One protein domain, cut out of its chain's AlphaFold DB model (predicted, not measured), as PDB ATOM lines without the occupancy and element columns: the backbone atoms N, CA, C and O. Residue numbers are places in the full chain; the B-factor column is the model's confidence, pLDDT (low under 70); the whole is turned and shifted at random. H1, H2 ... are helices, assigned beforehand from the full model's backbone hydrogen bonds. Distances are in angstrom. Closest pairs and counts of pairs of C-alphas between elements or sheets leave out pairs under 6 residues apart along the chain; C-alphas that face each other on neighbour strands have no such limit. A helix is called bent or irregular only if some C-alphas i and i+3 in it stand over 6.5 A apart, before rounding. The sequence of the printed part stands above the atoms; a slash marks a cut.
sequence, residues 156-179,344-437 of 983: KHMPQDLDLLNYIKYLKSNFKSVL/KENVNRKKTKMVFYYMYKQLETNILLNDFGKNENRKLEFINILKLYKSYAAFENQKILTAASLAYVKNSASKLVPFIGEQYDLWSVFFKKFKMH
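AT A GLANCE: This is residues 156 to 179 and 344 to 437 of the 983 residues of an uncharacterized protein of Aphis craccivora (UniProt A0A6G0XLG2). The longest helix, H4, is sharply bent and folds back on itself; its first arm H4a lies side by side with H2 and H3 in a three-membered up-and-down bundle, each member running against the one before it in the chain. The second arm H4b returns along H2, and H1 crosses the end of the bundle where H2 begins, at about right angles to H2 and H4b, while residues 373 to 378 stick out at the other end. The printed part has 118 residues with four named helices, H1, H2, H3 and H4 in chain order, and no named strand; its class is all helix. It is compact, with a radius of gyration of the C-alphas of 14.5 A, and spans 41 by 34 by 32 A.

IN THESE COORDINATES: H4, residues 403 to 433, was assigned as one helix by its hydrogen bonds but is bent, with C-alphas 419 and 422 9.1 A apart. Its arm H4a, residues 403 to 419, measures 22.8 A and has a kink of 67 degrees near residue 413; its arm H4b, residues 422 to 433, measures 18.7 A and ends at C-alpha 433 (-27.586, 26.396, -48.110). Both arms are irregular: C-alphas 415 and 418 are 7.4 A apart, as are 422 and 425. H2, residues 350 to 369, begins at C-alpha 350 (-22.471, 23.008, -35.084) and measures 28.5 A. H3 is residues 376 to 393, 25.3 A. H1, residues 162 to 173, begins at C-alpha 162 (-8.927, 19.467, -40.271) and measures 16.0 A.

HOW THE PARTS SIT: H4a and H3 form a helical hairpin; they touch, closest at the C-alphas of Tyr 392 and Ser 405, 4.6 A, and run opposite ways at a shallow tilt of 32 degrees, only just short of steep. H2 and H3 form another helical hairpin, closest at the C-alphas of Glu 364 and Leu 386, 6.7 A, opposite ways at a shallow tilt of 12 degrees. H2 and H4a only just touch, with 3 pairs of C-alphas within 8 A, the closest those of Asn 366 and Phe 419, 5.7 A. H1 touches H4b with residues 168 to 172 alone, closest at the C-alphas of Lys 172 and Leu 426, 6.1 A, about perpendicular at 81 degrees. H1 touches H2 with residues 164 to 168 alone, closest at the C-alphas of Leu 164 and Lys 351, 6.8 A. H1 and H3 are apart. In H1, H2 and H3 every O i to N i+4 pair is within hydrogen-bond range; in H4a 9 of 13 are, in H4b 7 of 8.

THE WHOLE: The two C-alphas farthest apart, those of Val 347 and Lys 374, are 44.2 A apart. Residues 180 to 343 are not printed, and C-alphas 179 and 344 are 31.5 A apart across the cut. The links H2 to H3 and H3 to H4 are short. The mean pLDDT of the printed part is 72.7; 37 residues are under 70, among them 156 to 163 and 391 to 404.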
ATOM      1  N   LYS A 156      -3.209  32.024 -37.462       35.75
ATOM      2  CA  LYS A 156      -3.068  31.669 -36.034       35.75
ATOM      3  C   LYS A 156      -4.403  31.460 -35.315       35.75
ATOM      4  O   LYS A 156      -4.465  30.716 -34.347       35.75
ATOM      5  N   HIS A 157      -5.477  32.080 -35.807       37.75
ATOM      6  CA  HIS A 157      -6.838  31.905 -35.290       37.75
ATOM      7  C   HIS A 157      -7.694  30.912 -36.103       37.75
ATOM      8  O   HIS A 157      -8.917  30.869 -35.934       37.75
ATOM      9  N   MET A 158      -7.097  30.113 -36.998       40.41
ATOM     10  CA  MET A 158      -7.774  28.918 -37.504       40.41
ATOM     11  C   MET A 158      -7.879  27.883 -36.379       40.41
ATOM     12  O   MET A 158      -6.867  27.559 -35.759       40.41
ATOM     13  N   PRO A 159      -9.052  27.264 -36.166       44.25
ATOM     14  CA  PRO A 159      -9.091  25.963 -35.521       44.25
ATOM     15  C   PRO A 159      -8.215  24.999 -36.331       44.25
ATOM     16  O   PRO A 159      -8.402  24.888 -37.544       44.25
ATOM     17  N   GLN A 160      -7.336  24.238 -35.674       50.00
ATOM     18  CA  GLN A 160      -6.592  23.130 -36.302       50.00
ATOM     19  C   GLN A 160      -7.503  21.925 -36.659       50.00
ATOM     20  O   GLN A 160      -7.039  20.844 -37.009       50.00
ATOM     21  N   ASP A 161      -8.822  22.132 -36.596       63.09
ATOM     22  CA  ASP A 161      -9.890  21.232 -37.006       63.09
ATOM     23  C   ASP A 161      -9.831  20.990 -38.528       63.09
ATOM     24  O   ASP A 161     -10.472  21.663 -39.345       63.09
ATOM     25  N   LEU A 162      -9.036  19.987 -38.908       68.06
ATOM     26  CA  LEU A 162      -8.927  19.467 -40.271       68.06
ATOM     27  C   LEU A 162     -10.301  19.073 -40.842       68.06
ATOM     28  O   LEU A 162     -10.528  19.172 -42.047       68.06
ATOM     29  N   ASP A 163     -11.236  18.682 -39.977       68.75
ATOM     30  CA  ASP A 163     -12.587  18.246 -40.312       68.75
ATOM     31  C   ASP A 163     -13.500  19.439 -40.680       68.75
ATOM     32  O   ASP A 163     -14.346  19.334 -41.577       68.75
ATOM     33  N   LEU A 164     -13.284  20.612 -40.072       70.50
ATOM     34  CA  LEU A 164     -13.863  21.897 -40.486       70.50
ATOM     35  C   LEU A 164     -13.250  22.397 -41.799       70.50
ATOM     36  O   LEU A 164     -13.990  22.847 -42.677       70.50
ATOM     37  N   LEU A 165     -11.929  22.300 -41.971       74.56
ATOM     38  CA  LEU A 165     -11.262  22.689 -43.222       74.56
ATOM     39  C   LEU A 165     -11.716  21.810 -44.395       74.56
ATOM     40  O   LEU A 165     -12.027  22.326 -45.472       74.56
ATOM     41  N   ASN A 166     -11.843  20.501 -44.182       78.19
ATOM     42  CA  ASN A 166     -12.414  19.574 -45.155       78.19
ATOM     43  C   ASN A 166     -13.905  19.849 -45.399       78.19
ATOM     44  O   ASN A 166     -14.351  19.783 -46.545       78.19
ATOM     45  N   TYR A 167     -14.670  20.264 -44.382       78.00
ATOM     46  CA  TYR A 167     -16.058  20.693 -44.571       78.00
ATOM     47  C   TYR A 167     -16.180  21.988 -45.396       78.00
ATOM     48  O   TYR A 167     -17.054  22.084 -46.256       78.00
ATOM     49  N   ILE A 168     -15.285  22.962 -45.204       78.75
ATOM     50  CA  ILE A 168     -15.211  24.185 -46.025       78.75
ATOM     51  C   ILE A 168     -14.815  23.846 -47.468       78.75
ATOM     52  O   ILE A 168     -15.453  24.342 -48.399       78.75
ATOM     53  N   LYS A 169     -13.830  22.958 -47.673       80.69
ATOM     54  CA  LYS A 169     -13.465  22.439 -49.004       80.69
ATOM     55  C   LYS A 169     -14.650  21.746 -49.680       80.69
ATOM     56  O   LYS A 169     -14.937  22.064 -50.825       80.69
ATOM     57  N   TYR A 170     -15.382  20.886 -48.968       81.38
ATOM     58  CA  TYR A 170     -16.591  20.212 -49.463       81.38
ATOM     59  C   TYR A 170     -17.720  21.195 -49.814       81.38
ATOM     60  O   TYR A 170     -18.400  21.038 -50.829       81.38
ATOM     61  N   LEU A 171     -17.927  22.243 -49.012       76.62
ATOM     62  CA  LEU A 171     -18.876  23.307 -49.346       76.62
ATOM     63  C   LEU A 171     -18.458  24.030 -50.638       76.62
ATOM     64  O   LEU A 171     -19.288  24.163 -51.537       76.62
ATOM     65  N   LYS A 172     -17.180  24.417 -50.774       75.44
ATOM     66  CA  LYS A 172     -16.653  25.043 -52.001       75.44
ATOM     67  C   LYS A 172     -16.692  24.094 -53.213       75.44
ATOM     68  O   LYS A 172     -17.090  24.524 -54.285       75.44
ATOM     69  N   SER A 173     -16.391  22.800 -53.077       71.56
ATOM     70  CA  SER A 173     -16.400  21.848 -54.207       71.56
ATOM     71  C   SER A 173     -17.807  21.508 -54.718       71.56
ATOM     72  O   SER A 173     -17.981  21.197 -55.894       71.56
ATOM     73  N   ASN A 174     -18.834  21.619 -53.867       63.50
ATOM     74  CA  ASN A 174     -20.241  21.567 -54.288       63.50
ATOM     75  C   ASN A 174     -20.688  22.827 -55.060       63.50
ATOM     76  O   ASN A 174     -21.794  22.869 -55.613       63.50
ATOM     77  N   PHE A 175     -19.843  23.858 -55.124       59.72
ATOM     78  CA  PHE A 175     -20.033  25.030 -55.962       59.72
ATOM     79  C   PHE A 175     -19.339  24.839 -57.311       59.72
ATOM     80  O   PHE A 175     -18.247  25.340 -57.565       59.72
ATOM     81  N   LYS A 176     -20.024  24.166 -58.241       54.19
ATOM     82  CA  LYS A 176     -19.744  24.434 -59.655       54.19
ATOM     83  C   LYS A 176     -20.116  25.895 -59.906       54.19
ATOM     84  O   LYS A 176     -21.291  26.246 -59.787       54.19
ATOM     85  N   SER A 177     -19.130  26.719 -60.257       49.09
ATOM     86  CA  SER A 177     -19.298  28.107 -60.699       49.09
ATOM     87  C   SER A 177     -19.953  28.132 -62.083       49.09
ATOM     88  O   SER A 177     -19.335  28.458 -63.099       49.09
ATOM     89  N   VAL A 178     -21.214  27.698 -62.140       45.59
ATOM     90  CA  VAL A 178     -22.007  27.677 -63.365       45.59
ATOM     91  C   VAL A 178     -22.263  29.125 -63.760       45.59
ATOM     92  O   VAL A 178     -23.132  29.788 -63.198       45.59
ATOM     93  N   LEU A 179     -21.512  29.583 -64.762       52.31
ATOM     94  CA  LEU A 179     -21.892  30.676 -65.649       52.31
ATOM     95  C   LEU A 179     -23.255  30.324 -66.254       52.31
ATOM     96  O   LEU A 179     -23.344  29.668 -67.293       52.31
ATOM     97  N   LYS A 344     -36.067  26.320 -39.341       71.56
ATOM     98  CA  LYS A 344     -36.200  25.611 -38.060       71.56
ATOM     99  C   LYS A 344     -34.984  25.875 -37.173       71.56
ATOM    100  O   LYS A 344     -33.955  25.213 -37.315       71.56
ATOM    101  N   GLU A 345     -35.093  26.831 -36.257       67.75
ATOM    102  CA  GLU A 345     -33.989  27.258 -35.379       67.75
ATOM    103  C   GLU A 345     -33.440  26.132 -34.482       67.75
ATOM    104  O   GLU A 345     -32.229  25.952 -34.412       67.75
ATOM    105  N   ASN A 346     -34.311  25.279 -33.925       67.06
ATOM    106  CA  ASN A 346     -33.955  24.148 -33.046       67.06
ATOM    107  C   ASN A 346     -33.062  23.059 -33.685       67.06
ATOM    108  O   ASN A 346     -32.632  22.146 -32.984       67.06
ATOM    109  N   VAL A 347     -32.819  23.088 -34.999       74.25
ATOM    110  CA  VAL A 347     -31.953  22.100 -35.662       74.25
ATOM    111  C   VAL A 347     -30.486  22.408 -35.342       74.25
ATOM    112  O   VAL A 347     -29.997  23.499 -35.639       74.25
ATOM    113  N   ASN A 348     -29.779  21.428 -34.769       74.44
ATOM    114  CA  ASN A 348     -28.345  21.514 -34.481       74.44
ATOM    115  C   ASN A 348     -27.551  21.765 -35.774       74.44
ATOM    116  O   ASN A 348     -27.701  21.044 -36.762       74.44
ATOM    117  N   ARG A 349     -26.703  22.796 -35.764       76.06
ATOM    118  CA  ARG A 349     -25.918  23.246 -36.919       76.06
ATOM    119  C   ARG A 349     -24.435  23.451 -36.594       76.06
ATOM    120  O   ARG A 349     -23.795  24.201 -37.327       76.06
ATOM    121  N   LYS A 350     -23.862  22.786 -35.572       75.88
ATOM    122  CA  LYS A 350     -22.471  23.008 -35.084       75.88
ATOM    123  C   LYS A 350     -21.437  23.265 -36.198       75.88
ATOM    124  O   LYS A 350     -20.941  24.385 -36.290       75.88
ATOM    125  N   LYS A 351     -21.212  22.322 -37.129       78.38
ATOM    126  CA  LYS A 351     -20.264  22.520 -38.256       78.38
ATOM    127  C   LYS A 351     -20.582  23.738 -39.143       78.38
ATOM    128  O   LYS A 351     -19.679  24.367 -39.673       78.38
ATOM    129  N   THR A 352     -21.852  24.120 -39.296       82.75
ATOM    130  CA  THR A 352     -22.239  25.318 -40.077       82.75
ATOM    131  C   THR A 352     -22.089  26.612 -39.275       82.75
ATOM    132  O   THR A 352     -21.750  27.638 -39.853       82.75
ATOM    133  N   LYS A 353     -22.271  26.581 -37.948       80.38
ATOM    134  CA  LYS A 353     -21.964  27.723 -37.075       80.38
ATOM    135  C   LYS A 353     -20.456  27.973 -36.966       80.38
ATOM    136  O   LYS A 353     -20.047  29.126 -36.955       80.38
ATOM    137  N   MET A 354     -19.637  26.922 -36.998       78.12
ATOM    138  CA  MET A 354     -18.177  27.036 -37.111       78.12
ATOM    139  C   MET A 354     -17.764  27.712 -38.433       78.12
ATOM    140  O   MET A 354     -16.967  28.643 -38.414       78.12
ATOM    141  N   VAL A 355     -18.392  27.355 -39.564       84.31
ATOM    142  CA  VAL A 355     -18.212  28.080 -40.843       84.31
ATOM    143  C   VAL A 355     -18.666  29.545 -40.741       84.31
ATOM    144  O   VAL A 355     -17.965  30.431 -41.216       84.31
ATOM    145  N   PHE A 356     -19.791  29.828 -40.079       84.81
ATOM    146  CA  PHE A 356     -20.286  31.197 -39.874       84.81
ATOM    147  C   PHE A 356     -19.360  32.047 -38.984       84.81
ATOM    148  O   PHE A 356     -19.229  33.249 -39.211       84.81
ATOM    149  N   TYR A 357     -18.692  31.429 -38.003       81.88
ATOM    150  CA  TYR A 357     -17.657  32.062 -37.180       81.88
ATOM    151  C   TYR A 357     -16.368  32.314 -37.972       81.88
ATOM    152  O   TYR A 357     -15.802  33.400 -37.883       81.88
ATOM    153  N   TYR A 358     -15.946  31.368 -38.816       82.56
ATOM    154  CA  TYR A 358     -14.834  31.575 -39.747       82.56
ATOM    155  C   TYR A 358     -15.119  32.735 -40.718       82.56
ATOM    156  O   TYR A 358     -14.280  33.618 -40.887       82.56
ATOM    157  N   MET A 359     -16.328  32.796 -41.292       85.94
ATOM    158  CA  MET A 359     -16.771  33.913 -42.139       85.94
ATOM    159  C   MET A 359     -16.766  35.250 -41.384       85.94
ATOM    160  O   MET A 359     -16.299  36.243 -41.937       85.94
ATOM    161  N   TYR A 360     -17.213  35.269 -40.121       86.75
ATOM    162  CA  TYR A 360     -17.103  36.441 -39.247       86.75
ATOM    163  C   TYR A 360     -15.642  36.855 -39.034       86.75
ATOM    164  O   TYR A 360     -15.320  38.023 -39.217       86.75
ATOM    165  N   LYS A 361     -14.748  35.921 -38.688       82.06
ATOM    166  CA  LYS A 361     -13.335  36.221 -38.402       82.06
ATOM    167  C   LYS A 361     -12.584  36.743 -39.625       82.06
ATOM    168  O   LYS A 361     -11.865  37.727 -39.512       82.06
ATOM    169  N   GLN A 362     -12.797  36.152 -40.800       82.50
ATOM    170  CA  GLN A 362     -12.230  36.660 -42.056       82.50
ATOM    171  C   GLN A 362     -12.738  38.078 -42.371       82.50
ATOM    172  O   GLN A 362     -11.962  38.940 -42.773       82.50
ATOM    173  N   LEU A 363     -14.027  38.348 -42.136       83.38
ATOM    174  CA  LEU A 363     -14.627  39.670 -42.324       83.38
ATOM    175  C   LEU A 363     -14.114  40.702 -41.299       83.38
ATOM    176  O   LEU A 363     -13.854  41.845 -41.666       83.38
ATOM    177  N   GLU A 364     -13.941  40.299 -40.038       83.75
ATOM    178  CA  GLU A 364     -13.361  41.103 -38.955       83.75
ATOM    179  C   GLU A 364     -11.928  41.524 -39.309       83.75
ATOM    180  O   GLU A 364     -11.639  42.719 -39.337       83.75
ATOM    181  N   THR A 365     -11.071  40.575 -39.700       79.50
ATOM    182  CA  THR A 365      -9.707  40.850 -40.177       79.50
ATOM    183  C   THR A 365      -9.702  41.769 -41.403       79.50
ATOM    184  O   THR A 365      -9.011  42.788 -41.395       79.50
ATOM    185  N   ASN A 366     -10.510  41.481 -42.430       80.75
ATOM    186  CA  ASN A 366     -10.546  42.284 -43.658       80.75
ATOM    187  C   ASN A 366     -11.046  43.720 -43.423       80.75
ATOM    188  O   ASN A 366     -10.570  44.644 -44.077       80.75
ATOM    189  N   ILE A 367     -11.975  43.936 -42.487       79.69
ATOM    190  CA  ILE A 367     -12.429  45.281 -42.100       79.69
ATOM    191  C   ILE A 367     -11.376  45.991 -41.239       79.69
ATOM    192  O   ILE A 367     -11.128  47.174 -41.452       79.69
ATOM    193  N   LEU A 368     -10.734  45.307 -40.287       75.94
ATOM    194  CA  LEU A 368      -9.728  45.925 -39.414       75.94
ATOM    195  C   LEU A 368      -8.452  46.331 -40.169       75.94
ATOM    196  O   LEU A 368      -7.899  47.392 -39.876       75.94
ATOM    197  N   LEU A 369      -8.024  45.527 -41.150       77.00
ATOM    198  CA  LEU A 369      -6.860  45.798 -42.004       77.00
ATOM    199  C   LEU A 369      -7.156  46.752 -43.174       77.00
ATOM    200  O   LEU A 369      -6.221  47.293 -43.764       77.00
ATOM    201  N   ASN A 370      -8.423  46.977 -43.537       75.31
ATOM    202  CA  ASN A 370      -8.761  47.887 -44.629       75.31
ATOM    203  C   ASN A 370      -8.508  49.354 -44.244       75.31
ATOM    204  O   ASN A 370      -9.111  49.882 -43.304       75.31
ATOM    205  N   ASP A 371      -7.734  50.059 -45.071       70.81
ATOM    206  CA  ASP A 371      -7.629  51.514 -44.987       70.81
ATOM    207  C   ASP A 371      -8.964  52.183 -45.372       70.81
ATOM    208  O   ASP A 371      -9.440  52.122 -46.511       70.81
ATOM    209  N   PHE A 372      -9.603  52.817 -44.390       65.75
ATOM    210  CA  PHE A 372     -10.812  53.628 -44.575       65.75
ATOM    211  C   PHE A 372     -10.499  55.095 -44.908       65.75
ATOM    212  O   PHE A 372     -11.422  55.886 -45.145       65.75
ATOM    213  N   GLY A 373      -9.219  55.473 -44.911       65.81
ATOM    214  CA  GLY A 373      -8.765  56.853 -44.939       65.81
ATOM    215  C   GLY A 373      -9.379  57.664 -43.798       65.81
ATOM    216  O   GLY A 373      -9.656  57.162 -42.709       65.81
ATOM    217  N   LYS A 374      -9.664  58.937 -44.076       51.34
ATOM    218  CA  LYS A 374     -10.215  59.897 -43.104       51.34
ATOM    219  C   LYS A 374     -11.712  59.716 -42.803       51.34
ATOM    220  O   LYS A 374     -12.294  60.535 -42.100       51.34
ATOM    221  N   ASN A 375     -12.367  58.678 -43.333       67.06
ATOM    222  CA  ASN A 375     -13.804  58.467 -43.144       67.06
ATOM    223  C   ASN A 375     -14.090  57.596 -41.907       67.06
ATOM    224  O   ASN A 375     -14.532  56.448 -42.017       67.06
ATOM    225  N   GLU A 376     -13.825  58.152 -40.720       67.25
ATOM    226  CA  GLU A 376     -14.037  57.461 -39.440       67.25
ATOM    227  C   GLU A 376     -15.492  57.017 -39.251       67.25
ATOM    228  O   GLU A 376     -15.723  55.896 -38.810       67.25
ATOM    229  N   ASN A 377     -16.470  57.826 -39.678       73.44
ATOM    230  CA  ASN A 377     -17.893  57.470 -39.626       73.44
ATOM    231  C   ASN A 377     -18.186  56.159 -40.372       73.44
ATOM    232  O   ASN A 377     -18.899  55.301 -39.855       73.44
ATOM    233  N   ARG A 378     -17.588  55.954 -41.555       71.25
ATOM    234  CA  ARG A 378     -17.725  54.705 -42.319       71.25
ATOM    235  C   ARG A 378     -16.972  53.541 -41.670       71.25
ATOM    236  O   ARG A 378     -17.488  52.429 -41.657       71.25
ATOM    237  N   LYS A 379     -15.788  53.771 -41.089       77.12
ATOM    238  CA  LYS A 379     -15.091  52.737 -40.297       77.12
ATOM    239  C   LYS A 379     -15.939  52.303 -39.093       77.12
ATOM    240  O   LYS A 379     -16.044  51.114 -38.806       77.12
ATOM    241  N   LEU A 380     -16.585  53.259 -38.428       78.00
ATOM    242  CA  LEU A 380     -17.457  53.047 -37.275       78.00
ATOM    243  C   LEU A 380     -18.772  52.344 -37.661       78.00
ATOM    244  O   LEU A 380     -19.212  51.469 -36.919       78.00
ATOM    245  N   GLU A 381     -19.340  52.628 -38.840       80.44
ATOM    246  CA  GLU A 381     -20.444  51.853 -39.433       80.44
ATOM    247  C   GLU A 381     -20.070  50.364 -39.549       80.44
ATOM    248  O   GLU A 381     -20.760  49.510 -38.993       80.44
ATOM    249  N   PHE A 382     -18.942  50.038 -40.190       81.62
ATOM    250  CA  PHE A 382     -18.515  48.643 -40.370       81.62
ATOM    251  C   PHE A 382     -18.121  47.943 -39.061       81.62
ATOM    252  O   PHE A 382     -18.449  46.770 -38.874       81.62
ATOM    253  N   ILE A 383     -17.507  48.656 -38.112       79.44
ATOM    254  CA  ILE A 383     -17.251  48.135 -36.758       79.44
ATOM    255  C   ILE A 383     -18.566  47.851 -36.015       79.44
ATOM    256  O   ILE A 383     -18.668  46.846 -35.309       79.44
ATOM    257  N   ASN A 384     -19.594  48.686 -36.178       79.38
ATOM    258  CA  ASN A 384     -20.909  48.429 -35.591       79.38
ATOM    259  C   ASN A 384     -21.616  47.243 -36.266       79.38
ATOM    260  O   ASN A 384     -22.230  46.443 -35.559       79.38
ATOM    261  N   ILE A 385     -21.457  47.055 -37.583       80.75
ATOM    262  CA  ILE A 385     -21.950  45.858 -38.285       80.75
ATOM    263  C   ILE A 385     -21.288  44.584 -37.736       80.75
ATOM    264  O   ILE A 385     -21.985  43.611 -37.450       80.75
ATOM    265  N   LEU A 386     -19.971  44.591 -37.491       79.75
ATOM    266  CA  LEU A 386     -19.277  43.465 -36.848       79.75
ATOM    267  C   LEU A 386     -19.784  43.204 -35.419       79.75
ATOM    268  O   LEU A 386     -20.114  42.066 -35.085       79.75
ATOM    269  N   LYS A 387     -19.923  44.241 -34.581       77.12
ATOM    270  CA  LYS A 387     -20.461  44.099 -33.212       77.12
ATOM    271  C   LYS A 387     -21.861  43.476 -33.202       77.12
ATOM    272  O   LYS A 387     -22.132  42.586 -32.393       77.12
ATOM    273  N   LEU A 388     -22.738  43.915 -34.106       73.12
ATOM    274  CA  LEU A 388     -24.099  43.392 -34.233       73.12
ATOM    275  C   LEU A 388     -24.112  41.961 -34.790       73.12
ATOM    276  O   LEU A 388     -24.800  41.115 -34.223       73.12
ATOM    277  N   TYR A 389     -23.290  41.645 -35.800       78.12
ATOM    278  CA  TYR A 389     -23.069  40.272 -36.278       78.12
ATOM    279  C   TYR A 389     -22.666  39.371 -35.101       78.12
ATOM    280  O   TYR A 389     -23.373  38.402 -34.817       78.12
ATOM    281  N   LYS A 390     -21.606  39.717 -34.352       76.06
ATOM    282  CA  LYS A 390     -21.137  38.940 -33.189       76.06
ATOM    283  C   LYS A 390     -22.245  38.743 -32.146       76.06
ATOM    284  O   LYS A 390     -22.471  37.614 -31.711       76.06
ATOM    285  N   SER A 391     -22.979  39.806 -31.796       68.88
ATOM    286  CA  SER A 391     -24.068  39.742 -30.809       68.88
ATOM    287  C   SER A 391     -25.238  38.862 -31.259       68.88
ATOM    288  O   SER A 391     -25.725  38.044 -30.478       68.88
ATOM    289  N   TYR A 392     -25.714  38.996 -32.501       66.62
ATOM    290  CA  TYR A 392     -26.832  38.180 -32.984       66.62
ATOM    291  C   TYR A 392     -26.422  36.723 -33.218       66.62
ATOM    292  O   TYR A 392     -27.228  35.822 -32.976       66.62
ATOM    293  N   ALA A 393     -25.185  36.477 -33.665       64.88
ATOM    294  CA  ALA A 393     -24.653  35.132 -33.884       64.88
ATOM    295  C   ALA A 393     -24.486  34.331 -32.584       64.88
ATOM    296  O   ALA A 393     -24.571  33.100 -32.638       64.88
ATOM    297  N   ALA A 394     -24.283  35.016 -31.446       65.81
ATOM    298  CA  ALA A 394     -24.167  34.442 -30.101       65.81
ATOM    299  C   ALA A 394     -23.206  33.242 -30.080       65.81
ATOM    300  O   ALA A 394     -23.613  32.097 -29.839       65.81
ATOM    301  N   PHE A 395     -21.956  33.474 -30.499       65.75
ATOM    302  CA  PHE A 395     -21.019  32.408 -30.869       65.75
ATOM    303  C   PHE A 395     -20.744  31.405 -29.738       65.75
ATOM    304  O   PHE A 395     -20.557  30.230 -30.054       65.75
ATOM    305  N   GLU A 396     -20.870  31.821 -28.470       58.34
ATOM    306  CA  GLU A 396     -20.839  30.948 -27.282       58.34
ATOM    307  C   GLU A 396     -21.710  29.679 -27.436       58.34
ATOM    308  O   GLU A 396     -21.283  28.567 -27.124       58.34
ATOM    309  N   ASN A 397     -22.926  29.803 -27.990       62.41
ATOM    310  CA  ASN A 397     -23.804  28.654 -28.225       62.41
ATOM    311  C   ASN A 397     -23.363  27.863 -29.470       62.41
ATOM    312  O   ASN A 397     -23.906  28.046 -30.562       62.41
ATOM    313  N   GLN A 398     -22.412  26.941 -29.301       57.84
ATOM    314  CA  GLN A 398     -21.827  26.143 -30.392       57.84
ATOM    315  C   GLN A 398     -22.843  25.389 -31.278       57.84
ATOM    316  O   GLN A 398     -22.512  25.033 -32.409       57.84
ATOM    317  N   LYS A 399     -24.056  25.082 -30.788       58.75
ATOM    318  CA  LYS A 399     -25.014  24.181 -31.464       58.75
ATOM    319  C   LYS A 399     -26.042  24.916 -32.331       58.75
ATOM    320  O   LYS A 399     -26.473  24.359 -33.344       58.75
ATOM    321  N   ILE A 400     -26.444  26.135 -31.955       62.84
ATOM    322  CA  ILE A 400     -27.585  26.847 -32.559       62.84
ATOM    323  C   ILE A 400     -27.118  28.090 -33.321       62.84
ATOM    324  O   ILE A 400     -26.417  28.946 -32.786       62.84
ATOM    325  N   LEU A 401     -27.552  28.185 -34.577       68.75
ATOM    326  CA  LEU A 401     -27.391  29.342 -35.457       68.75
ATOM    327  C   LEU A 401     -28.730  30.092 -35.501       68.75
ATOM    328  O   LEU A 401     -29.736  29.510 -35.911       68.75
ATOM    329  N   THR A 402     -28.753  31.342 -35.038       68.12
ATOM    330  CA  THR A 402     -30.004  32.090 -34.825       68.12
ATOM    331  C   THR A 402     -30.568  32.636 -36.136       68.12
ATOM    332  O   THR A 402     -29.811  33.071 -37.012       68.12
ATOM    333  N   ALA A 403     -31.895  32.678 -36.258       67.00
ATOM    334  CA  ALA A 403     -32.566  33.295 -37.402       67.00
ATOM    335  C   ALA A 403     -32.229  34.795 -37.508       67.00
ATOM    336  O   ALA A 403     -31.983  35.295 -38.603       67.00
ATOM    337  N   ALA A 404     -32.124  35.481 -36.362       64.06
ATOM    338  CA  ALA A 404     -31.734  36.888 -36.281       64.06
ATOM    339  C   ALA A 404     -30.330  37.152 -36.854       64.06
ATOM    340  O   ALA A 404     -30.152  38.115 -37.593       64.06
ATOM    341  N   SER A 405     -29.340  36.291 -36.577       72.00
ATOM    342  CA  SER A 405     -27.990  36.461 -37.136       72.00
ATOM    343  C   SER A 405     -27.956  36.290 -38.650       72.00
ATOM    344  O   SER A 405     -27.299  37.063 -39.341       72.00
ATOM    345  N   LEU A 406     -28.708  35.317 -39.164       76.25
ATOM    346  CA  LEU A 406     -28.816  35.051 -40.590       76.25
ATOM    347  C   LEU A 406     -29.508  36.211 -41.316       76.25
ATOM    348  O   LEU A 406     -28.956  36.714 -42.288       76.25
ATOM    349  N   ALA A 407     -30.636  36.709 -40.798       71.81
ATOM    350  CA  ALA A 407     -31.322  37.884 -41.339       71.81
ATOM    351  C   ALA A 407     -30.457  39.160 -41.266       71.81
ATOM    352  O   ALA A 407     -30.360  39.895 -42.246       71.81
ATOM    353  N   TYR A 408     -29.773  39.400 -40.141       77.06
ATOM    354  CA  TYR A 408     -28.907  40.570 -39.971       77.06
ATOM    355  C   TYR A 408     -27.726  40.570 -40.952       77.06
ATOM    356  O   TYR A 408     -27.476  41.563 -41.638       77.06
ATOM    357  N   VAL A 409     -27.011  39.444 -41.049       80.69
ATOM    358  CA  VAL A 409     -25.876  39.294 -41.969       80.69
ATOM    359  C   VAL A 409     -26.348  39.333 -43.418       80.69
ATOM    360  O   VAL A 409     -25.686  39.955 -44.243       80.69
ATOM    361  N   LYS A 410     -27.516  38.757 -43.725       81.69
ATOM    362  CA  LYS A 410     -28.135  38.828 -45.050       81.69
ATOM    363  C   LYS A 410     -28.434  40.266 -45.475       81.69
ATOM    364  O   LYS A 410     -28.035  40.645 -46.575       81.69
ATOM    365  N   ASN A 411     -29.088  41.055 -44.624       75.69
ATOM    366  CA  ASN A 411     -29.446  42.443 -44.935       75.69
ATOM    367  C   ASN A 411     -28.218  43.375 -44.927       75.69
ATOM    368  O   ASN A 411     -28.210  44.394 -45.607       75.69
ATOM    369  N   SER A 412     -27.154  43.008 -44.207       77.19
ATOM    370  CA  SER A 412     -25.872  43.728 -44.228       77.19
ATOM    371  C   SER A 412     -24.973  43.343 -45.411       77.19
ATOM    372  O   SER A 412     -24.016  44.059 -45.705       77.19
ATOM    373  N   ALA A 413     -25.232  42.215 -46.084       75.88
ATOM    374  CA  ALA A 413     -24.274  41.591 -46.995       75.88
ATOM    375  C   ALA A 413     -23.865  42.490 -48.175       75.88
ATOM    376  O   ALA A 413     -22.690  42.483 -48.539       75.88
ATOM    377  N   SER A 414     -24.766  43.313 -48.726       71.31
ATOM    378  CA  SER A 414     -24.453  44.214 -49.850       71.31
ATOM    379  C   SER A 414     -23.479  45.328 -49.465       71.31
ATOM    380  O   SER A 414     -22.571  45.651 -50.233       71.31
ATOM    381  N   LYS A 415     -23.556  45.828 -48.224       75.25
ATOM    382  CA  LYS A 415     -22.530  46.714 -47.647       75.25
ATOM    383  C   LYS A 415     -21.193  45.994 -47.430       75.25
ATOM    384  O   LYS A 415     -20.144  46.631 -47.502       75.25
ATOM    385  N   LEU A 416     -21.226  44.686 -47.160       76.25
ATOM    386  CA  LEU A 416     -20.060  43.867 -46.808       76.25
ATOM    387  C   LEU A 416     -19.290  43.293 -48.010       76.25
ATOM    388  O   LEU A 416     -18.122  42.948 -47.835       76.25
ATOM    389  N   VAL A 417     -19.868  43.239 -49.221       73.88
ATOM    390  CA  VAL A 417     -19.210  42.697 -50.439       73.88
ATOM    391  C   VAL A 417     -17.761  43.179 -50.649       73.88
ATOM    392  O   VAL A 417     -16.923  42.328 -50.953       73.88
ATOM    393  N   PRO A 418     -17.394  44.465 -50.434       72.06
ATOM    394  CA  PRO A 418     -16.009  44.928 -50.584       72.06
ATOM    395  C   PRO A 418     -14.982  44.219 -49.684       72.06
ATOM    396  O   PRO A 418     -13.796  44.237 -49.998       72.06
ATOM    397  N   PHE A 419     -15.423  43.592 -48.588       76.38
ATOM    398  CA  PHE A 419     -14.583  42.911 -47.594       76.38
ATOM    399  C   PHE A 419     -14.687  41.377 -47.659       76.38
ATOM    400  O   PHE A 419     -13.950  40.685 -46.959       76.38
ATOM    401  N   ILE A 420     -15.586  40.828 -48.486       75.50
ATOM    402  CA  ILE A 420     -15.777  39.374 -48.629       75.50
ATOM    403  C   ILE A 420     -14.607  38.727 -49.396       75.50
ATOM    404  O   ILE A 420     -14.181  37.623 -49.048       75.50
ATOM    405  N   GLY A 421     -14.060  39.421 -50.401       67.12
ATOM    406  CA  GLY A 421     -12.848  39.016 -51.125       67.12
ATOM    407  C   GLY A 421     -12.885  37.570 -51.638       67.12
ATOM    408  O   GLY A 421     -13.884  37.111 -52.186       67.12
ATOM    409  N   GLU A 422     -11.798  36.828 -51.420       65.44
ATOM    410  CA  GLU A 422     -11.633  35.429 -51.857       65.44
ATOM    411  C   GLU A 422     -12.579  34.427 -51.172       65.44
ATOM    412  O   GLU A 422     -12.696  33.272 -51.590       65.44
ATOM    413  N   GLN A 423     -13.289  34.843 -50.118       73.81
ATOM    414  CA  GLN A 423     -14.304  34.005 -49.483       73.81
ATOM    415  C   GLN A 423     -15.670  34.110 -50.167       73.81
ATOM    416  O   GLN A 423     -16.612  33.463 -49.711       73.81
ATOM    417  N   TYR A 424     -15.792  34.857 -51.269       76.06
ATOM    418  CA  TYR A 424     -17.046  35.036 -52.004       76.06
ATOM    419  C   TYR A 424     -17.779  33.713 -52.305       76.06
ATOM    420  O   TYR A 424     -18.968  33.605 -52.005       76.06
ATOM    421  N   ASP A 425     -17.079  32.671 -52.768       77.06
ATOM    422  CA  ASP A 425     -17.697  31.357 -53.018       77.06
ATOM    423  C   ASP A 425     -18.232  30.702 -51.734       77.06
ATOM    424  O   ASP A 425     -19.290  30.072 -51.745       77.06
ATOM    425  N   LEU A 426     -17.540  30.874 -50.599       81.81
ATOM    426  CA  LEU A 426     -18.003  30.363 -49.306       81.81
ATOM    427  C   LEU A 426     -19.275  31.086 -48.856       81.81
ATOM    428  O   LEU A 426     -20.207  30.433 -48.388       81.81
ATOM    429  N   TRP A 427     -19.335  32.406 -49.043       84.94
ATOM    430  CA  TRP A 427     -20.535  33.202 -48.783       84.94
ATOM    431  C   TRP A 427     -21.691  32.787 -49.711       84.94
ATOM    432  O   TRP A 427     -22.783  32.506 -49.216       84.94
ATOM    433  N   SER A 428     -21.443  32.624 -51.016       81.38
ATOM    434  CA  SER A 428     -22.443  32.181 -52.003       81.38
ATOM    435  C   SER A 428     -23.011  30.794 -51.663       81.38
ATOM    436  O   SER A 428     -24.229  30.606 -51.623       81.38
ATOM    437  N   VAL A 429     -22.156  29.827 -51.305       83.19
ATOM    438  CA  VAL A 429     -22.587  28.492 -50.843       83.19
ATOM    439  C   VAL A 429     -23.347  28.553 -49.520       83.19
ATOM    440  O   VAL A 429     -24.361  27.868 -49.365       83.19
ATOM    441  N   PHE A 430     -22.876  29.345 -48.557       87.94
ATOM    442  CA  PHE A 430     -23.511  29.462 -47.247       87.94
ATOM    443  C   PHE A 430     -24.930  30.031 -47.373       87.94
ATOM    444  O   PHE A 430     -25.873  29.462 -46.824       87.94
ATOM    445  N   PHE A 431     -25.108  31.089 -48.164       87.38
ATOM    446  CA  PHE A 431     -26.417  31.685 -48.433       87.38
ATOM    447  C   PHE A 431     -27.329  30.728 -49.216       87.38
ATOM    448  O   PHE A 431     -28.476  30.512 -48.812       87.38
ATOM    449  N   LYS A 432     -26.798  30.045 -50.244       85.88
ATOM    450  CA  LYS A 432     -27.502  28.981 -50.988       85.88
ATOM    451  C   LYS A 432     -28.027  27.880 -50.062       85.88
ATOM    452  O   LYS A 432     -29.164  27.441 -50.216       85.88
ATOM    453  N   LYS A 433     -27.225  27.450 -49.078       85.88
ATOM    454  CA  LYS A 433     -27.586  26.396 -48.110       85.88
ATOM    455  C   LYS A 433     -28.809  26.754 -47.256       85.88
ATOM    456  O   LYS A 433     -29.531  25.855 -46.831       85.88
ATOM    457  N   PHE A 434     -29.055  28.043 -47.028       83.62
ATOM    458  CA  PHE A 434     -30.212  28.550 -46.284       83.62
ATOM    459  C   PHE A 434     -31.319  29.132 -47.181       83.62
ATOM    460  O   PHE A 434     -32.281  29.683 -46.653       83.62
ATOM    461  N   LYS A 435     -31.207  28.993 -48.514       80.38
ATOM    462  CA  LYS A 435     -32.077  29.639 -49.516       80.38
ATOM    463  C   LYS A 435     -32.181  31.173 -49.353       80.38
ATOM    464  O   LYS A 435     -33.221  31.724 -49.675       80.38
ATOM    465  N   MET A 436     -31.153  31.855 -48.833       83.50
ATOM    466  CA  MET A 436     -31.217  33.297 -48.532       83.50
ATOM    467  C   MET A 436     -30.809  34.153 -49.733       83.50
ATOM    468  O   MET A 436     -29.627  34.205 -50.068       83.50
ATOM    469  N   HIS A 437     -31.742  34.860 -50.358       80.69
ATOM    470  CA  HIS A 437     -31.479  35.703 -51.521       80.69
ATOM    471  C   HIS A 437     -30.940  37.074 -51.080       80.69
ATOM    472  O   HIS A 437     -31.686  37.952 -50.643       80.69
TER     473      HIS A 437